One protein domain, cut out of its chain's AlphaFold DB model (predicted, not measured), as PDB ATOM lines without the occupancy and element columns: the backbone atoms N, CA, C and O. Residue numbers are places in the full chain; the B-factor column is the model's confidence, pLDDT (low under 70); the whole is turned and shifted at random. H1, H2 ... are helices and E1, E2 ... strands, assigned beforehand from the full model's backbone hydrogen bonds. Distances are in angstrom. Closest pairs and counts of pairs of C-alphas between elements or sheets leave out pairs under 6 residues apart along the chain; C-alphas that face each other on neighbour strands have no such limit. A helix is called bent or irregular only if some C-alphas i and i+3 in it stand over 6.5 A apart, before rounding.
ATOM      1  N   PRO A 205     245.884 235.018 108.433       90.50
ATOM      2  CA  PRO A 205     246.560 234.355 107.317       90.50
ATOM      3  C   PRO A 205     245.840 233.093 106.827       90.50
ATOM      4  O   PRO A 205     246.093 232.660 105.708       90.50
ATOM      5  N   PHE A 206     244.937 232.518 107.627       94.38
ATOM      6  CA  PHE A 206     244.180 231.315 107.281       94.38
ATOM      7  C   PHE A 206     242.687 231.579 107.053       94.38
ATOM      8  O   PHE A 206     241.889 230.643 107.061       94.38
ATOM      9  N   ALA A 207     242.282 232.833 106.811       92.88
ATOM     10  CA  ALA A 207     240.884 233.186 106.535       92.88
ATOM     11  C   ALA A 207     240.281 232.389 105.364       92.88
ATOM     12  O   ALA A 207     239.099 232.045 105.393       92.88
ATOM     13  N   PHE A 208     241.099 232.014 104.378       92.56
ATOM     14  CA  PHE A 208     240.689 231.198 103.235       92.56
ATOM     15  C   PHE A 208     240.143 229.811 103.628       92.56
ATOM     16  O   PHE A 208     239.365 229.220 102.878       92.56
ATOM     17  N   LEU A 209     240.505 229.286 104.809       94.56
ATOM     18  CA  LEU A 209     239.996 228.006 105.313       94.56
ATOM     19  C   LEU A 209     238.507 228.059 105.672       94.56
ATOM     20  O   LEU A 209     237.882 227.008 105.774       94.56
ATOM     21  N   THR A 210     237.904 229.246 105.794       92.19
ATOM     22  CA  THR A 210     236.447 229.386 105.983       92.19
ATOM     23  C   THR A 210     235.643 228.768 104.836       92.19
ATOM     24  O   THR A 210     234.534 228.281 105.052       92.19
ATOM     25  N   GLY A 211     236.212 228.710 103.625       89.88
ATOM     26  CA  GLY A 211     235.606 228.027 102.479       89.88
ATOM     27  C   GLY A 211     235.611 226.496 102.588       89.88
ATOM     28  O   GLY A 211     234.910 225.821 101.833       89.88
ATOM     29  N   ALA A 212     236.378 225.920 103.518       92.81
ATOM     30  CA  ALA A 212     236.439 224.484 103.731       92.81
ATOM     31  C   ALA A 212     235.357 224.034 104.722       92.81
ATOM     32  O   ALA A 212     235.585 223.932 105.922       92.81
ATOM     33  N   THR A 213     234.179 223.691 104.203       91.81
ATOM     34  CA  THR A 213     232.971 223.380 104.995       91.81
ATOM     35  C   THR A 213     233.115 222.238 106.011       91.81
ATOM     36  O   THR A 213     232.317 222.158 106.955       91.81
ATOM     37  N   ALA A 214     234.108 221.362 105.824       93.50
ATOM     38  CA  ALA A 214     234.452 220.278 106.742       93.50
ATOM     39  C   ALA A 214     235.119 220.772 108.041       93.50
ATOM     40  O   ALA A 214     235.043 220.074 109.050       93.50
ATOM     41  N   LEU A 215     235.743 221.953 108.023       95.88
ATOM     42  CA  LEU A 215     236.321 222.597 109.198       95.88
ATOM     43  C   LEU A 215     235.244 223.419 109.917       95.88
ATOM     44  O   LEU A 215     234.514 224.197 109.302       95.88
ATOM     45  N   LYS A 216     235.128 223.213 111.225       94.94
ATOM     46  CA  LYS A 216     234.256 223.938 112.157       94.94
ATOM     47  C   LYS A 216     235.117 224.699 113.155       94.94
ATOM     48  O   LYS A 216     236.283 224.367 113.318       94.94
ATOM     49  N   ASP A 217     234.551 225.717 113.796       94.50
ATOM     50  CA  ASP A 217     235.228 226.488 114.853       94.50
ATOM     51  C   ASP A 217     236.631 226.979 114.448       94.50
ATOM     52  O   ASP A 217     237.581 226.910 115.223       94.50
ATOM     53  N   LEU A 218     236.775 227.410 113.189       96.12
ATOM     54  CA  LEU A 218     238.055 227.836 112.634       96.12
ATOM     55  C   LEU A 218     238.537 229.121 113.315       96.12
ATOM     56  O   LEU A 218     237.917 230.178 113.185       96.12
ATOM     57  N   ASP A 219     239.715 229.045 113.913       95.38
ATOM     58  CA  ASP A 219     240.537 230.195 114.239       95.38
ATOM     59  C   ASP A 219     241.370 230.580 113.005       95.38
ATOM     60  O   ASP A 219     242.347 229.922 112.641       95.38
ATOM     61  N   ALA A 220     240.976 231.664 112.338       93.38
ATOM     62  CA  ALA A 220     241.633 232.145 111.124       93.38
ATOM     63  C   ALA A 220     243.034 232.752 111.361       93.38
ATOM     64  O   ALA A 220     243.758 232.987 110.387       93.38
ATOM     65  N   ALA A 221     243.415 233.019 112.616       92.75
ATOM     66  CA  ALA A 221     244.751 233.490 112.968       92.75
ATOM     67  C   ALA A 221     245.743 232.321 113.065       92.75
ATOM     68  O   ALA A 221     246.844 232.399 112.522       92.75
ATOM     69  N   THR A 222     245.333 231.214 113.693       93.50
ATOM     70  CA  THR A 222     246.198 230.040 113.919       93.50
ATOM     71  C   THR A 222     246.011 228.918 112.896       93.50
ATOM     72  O   THR A 222     246.880 228.059 112.756       93.50
ATOM     73  N   GLY A 223     244.886 228.901 112.176       93.56
ATOM     74  CA  GLY A 223     244.501 227.807 111.283       93.56
ATOM     75  C   GLY A 223     244.021 226.558 112.030       93.56
ATOM     76  O   GLY A 223     243.890 225.497 111.415       93.56
ATOM     77  N   ALA A 224     243.791 226.657 113.342       95.94
ATOM     78  CA  ALA A 224     243.206 225.587 114.139       95.94
ATOM     79  C   ALA A 224     241.690 225.519 113.916       95.94
ATOM     80  O   ALA A 224     241.018 226.541 113.824       95.94
ATOM     81  N   ALA A 225     241.148 224.310 113.839       96.81
ATOM     82  CA  ALA A 225     239.729 224.061 113.640       96.81
ATOM     83  C   ALA A 225     239.317 222.727 114.271       96.81
ATOM     84  O   ALA A 225     240.144 221.858 114.549       96.81
ATOM     85  N   THR A 226     238.018 222.532 114.432       95.38
ATOM     86  CA  THR A 226     237.404 221.260 114.805       95.38
ATOM     87  C   THR A 226     236.880 220.552 113.559       95.38
ATOM     88  O   THR A 226     236.347 221.176 112.643       95.38
ATOM     89  N   ARG A 227     236.982 219.226 113.508       94.25
ATOM     90  CA  ARG A 227     236.461 218.419 112.402       94.25
ATOM     91  C   ARG A 227     235.758 217.171 112.919       94.25
ATOM     92  O   ARG A 227     236.299 216.453 113.747       94.25
ATOM     93  N   ALA A 228     234.554 216.885 112.432       92.81
ATOM     94  CA  ALA A 228     233.836 215.669 112.818       92.81
ATOM     95  C   ALA A 228     234.398 214.432 112.098       92.81
ATOM     96  O   ALA A 228     234.673 214.499 110.896       92.81
ATOM     97  N   ALA A 229     234.470 213.289 112.785       90.44
ATOM     98  CA  ALA A 229     234.896 211.995 112.241       90.44
ATOM     99  C   ALA A 229     234.157 211.638 110.937       90.44
ATOM    100  O   ALA A 229     234.756 211.267 109.930       90.44
ATOM    101  N   ALA A 230     232.840 211.863 110.910       91.00
ATOM    102  CA  ALA A 230     231.992 211.589 109.750       91.00
ATOM    103  C   ALA A 230     232.264 212.496 108.531       91.00
ATOM    104  O   ALA A 230     231.707 212.263 107.458       91.00
ATOM    105  N   SER A 231     233.085 213.542 108.666       93.00
ATOM    106  CA  SER A 231     233.441 214.453 107.568       93.00
ATOM    107  C   SER A 231     234.699 214.035 106.801       93.00
ATOM    108  O   SER A 231     234.994 214.629 105.762       93.00
ATOM    109  N   PHE A 232     235.448 213.039 107.284       94.00
ATOM    110  CA  PHE A 232     236.608 212.515 106.565       94.00
ATOM    111  C   PHE A 232     236.178 211.652 105.371       94.00
ATOM    112  O   PHE A 232     235.164 210.949 105.401       94.00
ATOM    113  N   ARG A 233     236.933 211.743 104.279       94.00
ATOM    114  CA  ARG A 233     236.715 211.075 102.991       94.00
ATOM    115  C   ARG A 233     238.021 210.427 102.538       94.00
ATOM    116  O   ARG A 233     238.651 210.870 101.583       94.00
ATOM    117  N   PHE A 234     238.439 209.394 103.265       90.94
ATOM    118  CA  PHE A 234     239.702 208.714 103.003       90.94
ATOM    119  C   PHE A 234     239.683 207.873 101.714       90.94
ATOM    120  O   PHE A 234     238.621 207.408 101.285       90.94
ATOM    121  N   PRO A 235     240.858 207.633 101.099       86.50
ATOM    122  CA  PRO A 235     240.988 206.691  99.994       86.50
ATOM    123  C   PRO A 235     240.571 205.271 100.400       86.50
ATOM    124  O   PRO A 235     240.648 204.894 101.569       86.50
ATOM    125  N   LYS A 236     240.180 204.449  99.420       82.12
ATOM    126  CA  LYS A 236     239.812 203.041  99.645       82.12
ATOM    127  C   LYS A 236     240.913 202.304 100.425       82.12
ATOM    128  O   LYS A 236     242.075 202.364 100.030       82.12
ATOM    129  N   GLY A 237     240.518 201.589 101.479       76.56
ATOM    130  CA  GLY A 237     241.421 200.849 102.371       76.56
ATOM    131  C   GLY A 237     241.836 201.619 103.628       76.56
ATOM    132  O   GLY A 237     242.341 201.002 104.554       76.56
ATOM    133  N   ASN A 238     241.564 202.924 103.691       80.88
ATOM    134  CA  ASN A 238     241.802 203.747 104.871       80.88
ATOM    135  C   ASN A 238     240.474 204.103 105.549       80.88
ATOM    136  O   ASN A 238     239.529 204.552 104.899       80.88
ATOM    137  N   SER A 239     240.413 203.944 106.866       82.75
ATOM    138  CA  SER A 239     239.284 204.373 107.693       82.75
ATOM    139  C   SER A 239     239.769 204.778 109.077       82.75
ATOM    140  O   SER A 239     240.826 204.333 109.522       82.75
ATOM    141  N   LEU A 240     238.979 205.600 109.766       83.38
ATOM    142  CA  LEU A 240     239.223 205.866 111.179       83.38
ATOM    143  C   LEU A 240     239.034 204.573 111.986       83.38
ATOM    144  O   LEU A 240     238.113 203.806 111.682       83.38
ATOM    145  N   PRO A 241     239.869 204.334 113.007       77.38
ATOM    146  CA  PRO A 241     239.592 203.336 114.030       77.38
ATOM    147  C   PRO A 241     238.210 203.553 114.657       77.38
ATOM    148  O   PRO A 241     237.754 204.685 114.803       77.38
ATOM    149  N   SER A 242     237.547 202.474 115.076       74.62
ATOM    150  CA  SER A 242     236.235 202.556 115.739       74.62
ATOM    151  C   SER A 242     236.271 203.385 117.027       74.62
ATOM    152  O   SER A 242     235.293 204.054 117.348       74.62
ATOM    153  N   VAL A 243     237.405 203.359 117.731       71.62
ATOM    154  CA  VAL A 243     237.656 204.143 118.948       71.62
ATOM    155  C   VAL A 243     237.756 205.647 118.682       71.62
ATOM    156  O   VAL A 243     237.496 206.439 119.581       71.62
ATOM    157  N   ASP A 244     238.028 206.046 117.439       74.94
ATOM    158  CA  ASP A 244     238.167 207.446 117.033       74.94
ATOM    159  C   ASP A 244     236.836 208.018 116.505       74.94
ATOM    160  O   ASP A 244     236.772 208.785 115.536       74.94
ATOM    161  N   SER A 245     235.727 207.635 117.144       72.38
ATOM    162  CA  SER A 245     234.411 208.208 116.878       72.38
ATOM    163  C   SER A 245     234.271 209.544 117.613       72.38
ATOM    164  O   SER A 245     234.214 209.572 118.839       72.38
ATOM    165  N   GLY A 246     234.195 210.669 116.896       85.81
ATOM    166  CA  GLY A 246     233.957 211.961 117.547       85.81
ATOM    167  C   GLY A 246     234.481 213.172 116.791       85.81
ATOM    168  O   GLY A 246     234.342 213.273 115.570       85.81
ATOM    169  N   LEU A 247     235.032 214.122 117.540       89.94
ATOM    170  CA  LEU A 247     235.618 215.350 117.014       89.94
ATOM    171  C   LEU A 247     237.138 215.227 116.962       89.94
ATOM    172  O   LEU A 247     237.746 214.547 117.777       89.94
ATOM    173  N   PHE A 248     237.742 215.923 116.012       91.62
ATOM    174  CA  PHE A 248     239.176 215.999 115.802       91.62
ATOM    175  C   PHE A 248     239.614 217.455 115.855       91.62
ATOM    176  O   PHE A 248     238.963 218.321 115.268       91.62
ATOM    177  N   LYS A 249     240.740 217.719 116.512       92.69
ATOM    178  CA  LYS A 249     241.441 218.993 116.423       92.69
ATOM    179  C   LYS A 249     242.289 218.951 115.164       92.69
ATOM    180  O   LYS A 249     243.206 218.139 115.071       92.69
ATOM    181  N   SER A 250     241.966 219.808 114.208       93.88
ATOM    182  CA  SER A 250     242.701 219.985 112.963       93.88
ATOM    183  C   SER A 250     243.560 221.243 113.030       93.88
ATOM    184  O   SER A 250     243.095 222.288 113.477       93.88
ATOM    185  N   THR A 251     244.812 221.155 112.598       94.12
ATOM    186  CA  THR A 251     245.753 222.276 112.545       94.12
ATOM    187  C   THR A 251     246.507 222.280 111.222       94.12
ATOM    188  O   THR A 251     246.720 221.236 110.602       94.12
ATOM    189  N   VAL A 252     246.943 223.462 110.785       94.00
ATOM    190  CA  VAL A 252     247.872 223.591 109.658       94.00
ATOM    191  C   VAL A 252     249.254 223.122 110.109       94.00
ATOM    192  O   VAL A 252     249.884 223.762 110.944       94.00
ATOM    193  N   ALA A 253     249.723 222.005 109.558       90.62
ATOM    194  CA  ALA A 253     251.003 221.398 109.918       90.62
ATOM    195  C   ALA A 253     252.139 221.778 108.959       90.62
ATOM    196  O   ALA A 253     253.293 221.850 109.369       90.62
ATOM    197  N   ALA A 254     251.828 222.047 107.688       90.44
ATOM    198  CA  ALA A 254     252.811 222.537 106.728       90.44
ATOM    199  C   ALA A 254     252.188 223.516 105.729       90.44
ATOM    200  O   ALA A 254     251.051 223.333 105.289       90.44
ATOM    201  N   LYS A 255     252.974 224.525 105.336       92.00
ATOM    202  CA  LYS A 255     252.695 225.470 104.248       92.00
ATOM    203  C   LYS A 255     253.817 225.360 103.220       92.00
ATOM    204  O   LYS A 255     254.960 225.696 103.516       92.00
ATOM    205  N   ILE A 256     253.496 224.890 102.021       91.38
ATOM    206  CA  ILE A 256     254.463 224.532 100.980       91.38
ATOM    207  C   ILE A 256     254.146 225.343  99.713       91.38
ATOM    208  O   ILE A 256     253.200 225.013  98.991       91.38
ATOM    209  N   PRO A 257     254.909 226.407  99.411       90.94
ATOM    210  CA  PRO A 257     254.785 227.127  98.146       90.94
ATOM    211  C   PRO A 257     255.074 226.194  96.961       90.94
ATOM    212  O   PRO A 257     256.113 225.535  96.924       90.94
ATOM    213  N   ILE A 258     254.162 226.120  95.987       90.19
ATOM    214  CA  ILE A 258     254.315 225.239  94.823       90.19
ATOM    215  C   ILE A 258     255.119 225.980  93.739       90.19
ATOM    216  O   ILE A 258     254.711 227.064  93.316       90.19
ATOM    217  N   PRO A 259     256.222 225.404  93.225       83.31
ATOM    218  CA  PRO A 259     257.004 226.005  92.153       83.31
ATOM    219  C   PRO A 259     256.187 226.246  90.883       83.31
ATOM    220  O   PRO A 259     255.248 225.510  90.570       83.31
ATOM    221  N   TYR A 260     256.612 227.241  90.100       73.19
ATOM    222  CA  TYR A 260     256.037 227.577  88.792       73.19
ATOM    223  C   TYR A 260     254.588 228.104  88.839       73.19
ATOM    224  O   TYR A 260     253.860 227.998  87.853       73.19
ATOM    225  N   GLY A 261     254.163 228.700  89.960       73.56
ATOM    226  CA  GLY A 261     252.878 229.392  90.063       73.56
ATOM    227  C   GLY A 261     252.692 230.152  91.375       73.56
ATOM    228  O   GLY A 261     253.552 230.137  92.246       73.56
ATOM    229  N   SER A 262     251.540 230.805  91.516       81.81
ATOM    230  CA  SER A 262     251.103 231.509  92.729       81.81
ATOM    231  C   SER A 262     250.183 230.620  93.578       81.81
ATOM    232  O   SER A 262     249.082 231.021  93.954       81.81
ATOM    233  N   ARG A 263     250.561 229.351  93.756       91.62
ATOM    234  CA  ARG A 263     249.753 228.361  94.478       91.62
ATOM    235  C   ARG A 263     250.508 227.872  95.696       91.62
ATOM    236  O   ARG A 263     251.721 227.671  95.629       91.62
ATOM    237  N   THR A 264     249.775 227.600  96.763       92.94
ATOM    238  CA  THR A 264     250.344 227.068  97.998       92.94
ATOM    239  C   THR A 264     249.627 225.781  98.356       92.94
ATOM    240  O   THR A 264     248.402 225.710  98.334       92.94
ATOM    241  N   LEU A 265     250.389 224.742  98.663       94.31
ATOM    242  CA  LEU A 265     249.870 223.524  99.260       94.31
ATOM    243  C   LEU A 265     249.916 223.677 100.780       94.31
ATOM    244  O   LEU A 265     250.951 224.040 101.333       94.31
ATOM    245  N   TYR A 266     248.831 223.328 101.453       94.44
ATOM    246  CA  TYR A 266     248.810 223.176 102.899       94.44
ATOM    247  C   TYR A 266     248.536 221.722 103.252       94.44
ATOM    248  O   TYR A 266     247.681 221.077 102.639       94.44
ATOM    249  N   LEU A 267     249.255 221.227 104.256       94.44
ATOM    250  CA  LEU A 267     248.970 219.951 104.896       94.44
ATOM    251  C   LEU A 267     248.324 220.233 106.246       94.44
ATOM    252  O   LEU A 267     248.860 220.995 107.052       94.44
ATOM    253  N   LEU A 268     247.164 219.628 106.465       94.25
ATOM    254  CA  LEU A 268     246.460 219.659 107.733       94.25
ATOM    255  C   LEU A 268     246.721 218.356 108.477       94.25
ATOM    256  O   LEU A 268     246.649 217.271 107.899       94.25
ATOM    257  N   GLN A 269     246.972 218.491 109.767       92.38
ATOM    258  CA  GLN A 269     247.063 217.394 110.712       92.38
ATOM    259  C   GLN A 269     245.809 217.394 111.573       92.38
ATOM    260  O   GLN A 269     245.400 218.449 112.048       92.38
ATOM    261  N   ALA A 270     245.194 216.233 111.775       91.44
ATOM    262  CA  ALA A 270     244.040 216.087 112.644       91.44
ATOM    263  C   ALA A 270     244.239 214.949 113.650       91.44
ATOM    264  O   ALA A 270     244.590 213.828 113.279       91.44
ATOM    265  N   VAL A 271     243.993 215.256 114.923       87.81
ATOM    266  CA  VAL A 271     244.076 214.319 116.054       87.81
ATOM    267  C   VAL A 271     242.743 214.291 116.812       87.81
ATOM    268  O   VAL A 271     242.107 215.345 116.909       87.81
ATOM    269  N   PRO A 272     242.284 213.139 117.329       86.25
ATOM    270  CA  PRO A 272     241.037 213.063 118.095       86.25
ATOM    271  C   PRO A 272     241.021 214.030 119.296       86.25
ATOM    272  O   PRO A 272     242.010 214.152 120.020       86.25
ATOM    273  N   ILE A 273     239.902 214.728 119.520       82.75
ATOM    274  CA  ILE A 273     239.661 215.542 120.722       82.75
ATOM    275  C   ILE A 273     239.188 214.600 121.825       82.75
ATOM    276  O   ILE A 273     238.145 213.962 121.701       82.75
ATOM    277  N   GLN A 274     239.966 214.516 122.901       71.12
ATOM    278  CA  GLN A 274     239.726 213.584 123.997       71.12
ATOM    279  C   GLN A 274     238.428 213.887 124.763       71.12
ATOM    280  O   GLN A 274     238.122 215.040 125.070       71.12
ATOM    281  N   ASN A 275     237.736 212.828 125.186       58.03
ATOM    282  CA  ASN A 275     237.077 212.812 126.490       58.03
ATOM    283  C   ASN A 275     238.050 212.182 127.512       58.03
ATOM    284  O   ASN A 275     239.002 211.505 127.133       58.03
ATOM    285  N   GLN A 276     237.861 212.432 128.811       51.28
ATOM    286  CA  GLN A 276     238.837 212.123 129.878       51.28
ATOM    287  C   GLN A 276     239.225 210.630 130.045       51.28
ATOM    288  O   GLN A 276     239.991 210.307 130.945       51.28
ATOM    289  N   GLN A 277     238.702 209.711 129.225       52.91
ATOM    290  CA  GLN A 277     238.863 208.261 129.388       52.91
ATOM    291  C   GLN A 277     239.908 207.615 128.466       52.91
ATOM    292  O   GLN A 277     240.180 206.428 128.632       52.91
ATOM    293  N   TYR A 278     240.503 208.346 127.517       53.88
ATOM    294  CA  TYR A 278     241.443 207.760 126.555       53.88
ATOM    295  C   TYR A 278     242.707 208.603 126.388       53.88
ATOM    296  O   TYR A 278     242.652 209.763 125.973       53.88
ATOM    297  N   ASP A 279     243.861 208.010 126.694       53.31
ATOM    298  CA  ASP A 279     245.151 208.669 126.533       53.31
ATOM    299  C   ASP A 279     245.659 208.521 125.087       53.31
ATOM    300  O   ASP A 279     245.986 207.429 124.625       53.31
ATOM    301  N   CYS A 280     245.698 209.628 124.338       57.72
ATOM    302  CA  CYS A 280     245.916 209.642 122.887       57.72
ATOM    303  C   CYS A 280     247.403 209.597 122.487       57.72
ATOM    304  O   CYS A 280     247.764 209.922 121.357       57.72
ATOM    305  N   HIS A 281     248.278 209.131 123.386       55.44
ATOM    306  CA  HIS A 281     249.696 208.877 123.094       55.44
ATOM    307  C   HIS A 281     249.894 207.829 121.975       55.44
ATOM    308  O   HIS A 281     250.989 207.705 121.430       55.44
ATOM    309  N   ALA A 282     248.833 207.105 121.597       56.03
ATOM    310  CA  ALA A 282     248.840 206.049 120.588       56.03
ATOM    311  C   ALA A 282     247.974 206.301 119.340       56.03
ATOM    312  O   ALA A 282     247.983 205.474 118.429       56.03
ATOM    313  N   CYS A 283     247.228 207.408 119.260       67.56
ATOM    314  CA  CYS A 283     246.285 207.612 118.157       67.56
ATOM    315  C   CYS A 283     247.004 207.783 116.812       67.56
ATOM    316  O   CYS A 283     248.068 208.401 116.729       67.56
ATOM    317  N   ALA A 284     246.398 207.287 115.735       68.31
ATOM    318  CA  ALA A 284     246.879 207.562 114.390       68.31
ATOM    319  C   ALA A 284     246.526 209.005 113.979       68.31
ATOM    320  O   ALA A 284     245.503 209.558 114.387       68.31
ATOM    321  N   VAL A 285     247.375 209.627 113.159       83.81
ATOM    322  CA  VAL A 285     247.198 211.019 112.731       83.81
ATOM    323  C   VAL A 285     246.502 211.059 111.376       83.81
ATOM    324  O   VAL A 285     247.029 210.538 110.396       83.81
ATOM    325  N   ALA A 286     245.344 211.714 111.293       89.44
ATOM    326  CA  ALA A 286     244.681 211.950 110.016       89.44
ATOM    327  C   ALA A 286     245.364 213.113 109.284       89.44
ATOM    328  O   ALA A 286     245.498 214.208 109.833       89.44
ATOM    329  N   VAL A 287     245.782 212.884 108.037       92.31
ATOM    330  CA  VAL A 287     246.435 213.902 107.205       92.31
ATOM    331  C   VAL A 287     245.540 214.273 106.034       92.31
ATOM    332  O   VAL A 287     245.069 213.410 105.285       92.31
ATOM    333  N   SER A 288     245.353 215.575 105.844       94.88
ATOM    334  CA  SER A 288     244.614 216.143 104.718       94.88
ATOM    335  C   SER A 288     245.469 217.164 103.974       94.88
ATOM    336  O   SER A 288     246.389 217.754 104.530       94.88
ATOM    337  N   ALA A 289     245.148 217.404 102.710       95.81
ATOM    338  CA  ALA A 289     245.791 218.393 101.867       95.81
ATOM    339  C   ALA A 289     244.763 219.351 101.268       95.81
ATOM    340  O   ALA A 289     243.628 218.977 100.971       95.81
ATOM    341  N   LEU A 290     245.193 220.586 101.041       95.25
ATOM    342  CA  LEU A 290     244.447 221.581 100.281       95.25
ATOM    343  C   LEU A 290     245.415 222.450  99.488       95.25
ATOM    344  O   LEU A 290     246.533 222.713  99.924       95.25
ATOM    345  N   ILE A 291     244.984 222.893  98.312       95.00
ATOM    346  CA  ILE A 291     245.758 223.800  97.466       95.00
ATOM    347  C   ILE A 291     245.014 225.124  97.397       95.00
ATOM    348  O   ILE A 291     243.802 225.145  97.179       95.00
ATOM    349  N   THR A 292     245.742 226.220  97.552       94.50
ATOM    350  CA  THR A 292     245.243 227.576  97.352       94.50
ATOM    351  C   THR A 292     245.789 228.177  96.062       94.50
ATOM    352  O   THR A 292     246.770 227.709  95.475       94.50
ATOM    353  N   SER A 293     245.132 229.235  95.615       91.44
ATOM    354  CA  SER A 293     245.583 230.132  94.555       91.44
ATOM    355  C   SER A 293     245.262 231.569  94.952       91.44
ATOM    356  O   SER A 293     244.460 231.780  95.856       91.44
ATOM    357  N   HIS A 294     245.842 232.552  94.271       88.75
ATOM    358  CA  HIS A 294     245.436 233.945  94.447       88.75
ATOM    359  C   HIS A 294     244.309 234.305  93.474       88.75
ATOM    360  O   HIS A 294     244.367 233.983  92.284       88.75
ATOM    361  N   SER A 295     243.284 234.981  93.984       83.62
ATOM    362  CA  SER A 295     242.226 235.591  93.188       83.62
ATOM    363  C   SER A 295     242.773 236.770  92.368       83.62
ATOM    364  O   SER A 295     243.899 237.233  92.567       83.62
ATOM    365  N   LYS A 296     241.953 237.324  91.464       81.31
ATOM    366  CA  LYS A 296     242.312 238.542  90.710       81.31
ATOM    367  C   LYS A 296     242.571 239.754  91.616       81.31
ATOM    368  O   LYS A 296     243.267 240.670  91.199       81.31
ATOM    369  N   THR A 297     242.009 239.758  92.825       82.50
ATOM    370  CA  THR A 297     242.184 240.814  93.832       82.50
ATOM    371  C   THR A 297     243.351 240.532  94.785       82.50
ATOM    372  O   THR A 297     243.577 241.307  95.708       82.50
ATOM    373  N   GLY A 298     244.106 239.447  94.568       82.31
ATOM    374  CA  GLY A 298     245.268 239.062  95.377       82.31
ATOM    375  C   GLY A 298     244.934 238.238  96.624       82.31
ATOM    376  O   GLY A 298     245.849 237.769  97.300       82.31
ATOM    377  N   GLU A 299     243.653 238.008  96.907       85.44
ATOM    378  CA  GLU A 299     243.203 237.210  98.049       85.44
ATOM    379  C   GLU A 299     243.518 235.725  97.844       85.44
ATOM    380  O   GLU A 299     243.299 235.175  96.763       85.44
ATOM    381  N   GLU A 300     244.036 235.063  98.877       90.31
ATOM    382  CA  GLU A 300     244.273 233.622  98.843       90.31
ATOM    383  C   GLU A 300     242.933 232.875  98.953       90.31
ATOM    384  O   GLU A 300     242.159 233.096  99.877       90.31
ATOM    385  N   VAL A 301     242.642 231.996  97.996       91.94
ATOM    386  CA  VAL A 301     241.381 231.244  97.905       91.94
ATOM    387  C   VAL A 301     241.646 229.764  97.653       91.94
ATOM    388  O   VAL A 301     242.629 229.393  97.005       91.94
ATOM    389  N   LEU A 302     240.754 228.899  98.140       93.25
ATOM    390  CA  LEU A 302     240.840 227.453  97.916       93.25
ATOM    391  C   LEU A 302     240.691 227.121  96.423       93.25
ATOM    392  O   LEU A 302     239.719 227.507  95.779       93.25
ATOM    393  N   ALA A 303     241.636 226.356  95.875       92.06
ATOM    394  CA  ALA A 303     241.591 225.866  94.495       92.06
ATOM    395  C   ALA A 303     240.700 224.614  94.335       92.06
ATOM    396  O   ALA A 303     240.312 224.252  93.219       92.06
ATOM    397  N   GLY A 304     240.382 223.940  95.441       91.00
ATOM    398  CA  GLY A 304     239.576 222.723  95.498       91.00
ATOM    399  C   GLY A 304     239.155 222.378  96.933       91.00
ATOM    400  O   GLY A 304     239.541 223.084  97.867       91.00
ATOM    401  N   PRO A 305     238.352 221.315  97.119       92.75
ATOM    402  CA  PRO A 305     237.964 220.847  98.447       92.75
ATOM    403  C   PRO A 305     239.165 220.269  99.213       92.75
ATOM    404  O   PRO A 305     240.169 219.887  98.612       92.75
ATOM    405  N   ILE A 306     239.030 220.151 100.539       95.12
ATOM    406  CA  ILE A 306     239.984 219.390 101.356       95.12
ATOM    407  C   ILE A 306     240.021 217.946 100.855       95.12
ATOM    408  O   ILE A 306     238.980 217.305 100.696       95.12
ATOM    409  N   GLN A 307     241.229 217.436 100.636       95.88
ATOM    410  CA  GLN A 307     241.477 216.057 100.259       95.88
ATOM    411  C   GLN A 307     242.100 215.302 101.427       95.88
ATOM    412  O   GLN A 307     243.184 215.653 101.882       95.88
ATOM    413  N   ASP A 308     241.460 214.232 101.882       95.19
ATOM    414  CA  ASP A 308     242.025 213.376 102.923       95.19
ATOM    415  C   ASP A 308     242.984 212.364 102.301       95.19
ATOM    416  O   ASP A 308     242.620 211.636 101.377       95.19
ATOM    417  N   LEU A 309     244.230 212.349 102.774       91.38
ATOM    418  CA  LEU A 309     245.284 211.495 102.222       91.38
ATOM    419  C   LEU A 309     245.287 210.121 102.888       91.38
ATOM    420  O   LEU A 309     245.482 209.111 102.217       91.38
ATOM    421  N   GLY A 310     245.007 210.080 104.188       88.81
ATOM    422  CA  GLY A 310     245.004 208.849 104.964       88.81
ATOM    423  C   GLY A 310     245.383 209.089 106.414       88.81
ATOM    424  O   GLY A 310     245.545 210.231 106.855       88.81
ATOM    425  N   MET A 311     245.528 207.984 107.131       83.19
ATOM    426  CA  MET A 311     246.130 207.960 108.455       83.19
ATOM    427  C   MET A 311     247.633 207.760 108.276       83.19
ATOM    428  O   MET A 311     248.040 206.805 107.619       83.19
ATOM    429  N   MET A 312     248.446 208.658 108.825       77.19
ATOM    430  CA  MET A 312     249.898 208.620 108.665       77.19
ATOM    431  C   MET A 312     250.599 208.368 109.997       77.19
ATOM    432  O   MET A 312     250.244 208.940 111.030       77.19
ATOM    433  N   GLY A 313     251.637 207.532 109.933       65.69
ATOM    434  CA  GLY A 313     252.475 207.174 111.072       65.69
ATOM    435  C   GLY A 313     251.857 206.116 111.981       65.69
ATOM    436  O   GLY A 313     250.761 205.607 111.756       65.69
ATOM    437  N   SER A 314     252.594 205.785 113.028       54.28
ATOM    438  CA  SER A 314     252.101 205.036 114.178       54.28
ATOM    439  C   SER A 314     252.413 205.887 115.404       54.28
ATOM    440  O   SER A 314     253.518 206.414 115.487       54.28
ATOM    441  N   TRP A 315     251.469 206.020 116.339       55.12
ATOM    442  CA  TRP A 315     251.690 206.676 117.638       55.12
ATOM    443  C   TRP A 315     251.863 208.208 117.591       55.12
ATOM    444  O   TRP A 315     252.964 208.729 117.756       55.12
ATOM    445  N   GLY A 316     250.765 208.947 117.386       49.62
ATOM    446  CA  GLY A 316     250.562 210.350 117.801       49.62
ATOM    447  C   GLY A 316     251.468 211.444 117.211       49.62
ATOM    448  O   GLY A 316     251.167 212.626 117.356       49.62
ATOM    449  N   THR A 317     252.562 211.091 116.538       55.94
ATOM    450  CA  THR A 317     253.642 212.012 116.165       55.94
ATOM    451  C   THR A 317     254.152 211.688 114.764       55.94
ATOM    452  O   THR A 317     255.246 211.174 114.558       55.94
ATOM    453  N   TYR A 318     253.330 211.988 113.758       71.81
ATOM    454  CA  TYR A 318     253.810 212.026 112.381       71.81
ATOM    455  C   TYR A 318     254.331 213.429 112.071       71.81
ATOM    456  O   TYR A 318     253.552 214.376 111.962       71.81
ATOM    457  N   ASP A 319     255.650 213.569 111.951       73.69
ATOM    458  CA  ASP A 319     256.273 214.855 111.658       73.69
ATOM    459  C   ASP A 319     256.122 215.222 110.173       73.69
ATOM    460  O   ASP A 319     256.915 214.824 109.313       73.69
ATOM    461  N   LEU A 320     255.094 216.020 109.874       78.88
ATOM    462  CA  LEU A 320     254.848 216.553 108.534       78.88
ATOM    463  C   LEU A 320     255.899 217.577 108.083       78.88
ATOM    464  O   LEU A 320     255.964 217.858 106.887       78.88
ATOM    465  N   SER A 321     256.747 218.099 108.978       69.62
ATOM    466  CA  SER A 321     257.840 218.999 108.588       69.62
ATOM    467  C   SER A 321     258.933 218.276 107.789       69.62
ATOM    468  O   SER A 321     259.624 218.893 106.980       69.62
ATOM    469  N   SER A 322     259.029 216.950 107.937       68.38
ATOM    470  CA  SER A 322     259.930 216.097 107.156       68.38
ATOM    471  C   SER A 322     259.471 215.869 105.707       68.38
ATOM    472  O   SER A 322     260.237 215.348 104.889       68.38
ATOM    473  N   VAL A 323     258.232 216.251 105.364       80.19
ATOM    474  CA  VAL A 323     257.697 216.095 104.009       80.19
ATOM    475  C   VAL A 323     258.380 217.097 103.085       80.19
ATOM    476  O   VAL A 323     258.152 218.303 103.138       80.19
TER     477      VAL A 323
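What this domain is: This is residues 205 to 323 of the 464 residues of the protein "J domain-containing protein" of Ralstonia solanacearum (UniProt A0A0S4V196). Three long antiparallel strands, E2, E3 and E4, lie side by side as a long, strongly twisted ribbon, with short strands at its margins: E1 beside the first residues of E2, and E6 and E5 beside opposite ends of E4. The short helix H1 sits near E5, and long loops without named elements lie round the ribbon. The printed part has 119 residues, with one named helix and six named strands; along the chain H1 comes first and the strands E1 to E6 follow it, the class is mostly strand, and under half of the residues are in named elements; the sheet is branched, with the antiparallel neighbour pairs E1 and E2, E2 and E3, E3 and E4, E4 and E5, and E4 and E6. The whole is compact by its radius of gyration of the C-alphas, 14.6 A, yet elongated, spanning 48 by 27 by 24 A.

Where its parts are: E2, the longest strand, holds residues 247 to 258 and measures 30.7 A from C-alpha 247 at (235.618, 215.350, 117.014) to C-alpha 258. E3, residues 263 to 272, measures 29.5 A, and E4, residues 285 to 294, 29.4 A. E1 is residues 225 to 228, E5 residues 300 to 302, and E6 residues 307 to 312, ending at C-alpha 312 at (249.898, 208.620, 108.665). H1, residues 207 to 211, begins at C-alpha 207 at (240.884, 233.186, 106.535); it is neither bent nor irregular, but only just: C-alphas 208 and 211 are 6.0 A apart.

How they stand to each other: E1 to E5 form a meander, each strand the antiparallel neighbour of the one before. E3 has E2 on one side and E4 on the other side. In the hairpin E2 and E3, N 251 and O 269 are 2.8 A apart, and in the hairpin E3 and E4, N 266 and O 290 are 2.8 A apart, both within hydrogen-bond range. E1 and E2 form a hairpin at 122 degrees, with N 227 and O 248 at 2.8 A. E4 has E3 on one side, and E5 and E6 on the other side in staggered pairing: N 293 and O 301 of the hairpin E4 and E5 are 2.9 A apart, and N 289 and O 307 of E4 and E6 are 2.8 A apart. E5 and E6 are apart. H1 is on the sheet and stands at its level, at a height over the sheet of 2.4 A, with a local plane fitted to only just enough C-alphas, 6. Its closest C-alphas to E5 are those of Phe 208 and Val 301, 5.4 A apart. In H1, 0 of 1 O i to N i+4 pairs and 2 of 2 O i to N i+3 pairs are within hydrogen-bond range.

The domain as a whole: The two C-alphas farthest apart, those of Gln 277 and Lys 296, are 49.2 A apart. The printed part has no cut. The links H1 to E1, E1 to E2 and E3 to E4 are long. The mean pLDDT of the printed part is 84.5; residues 275 to 284, 313 to 317 and 321 to 322 of the model are under 70.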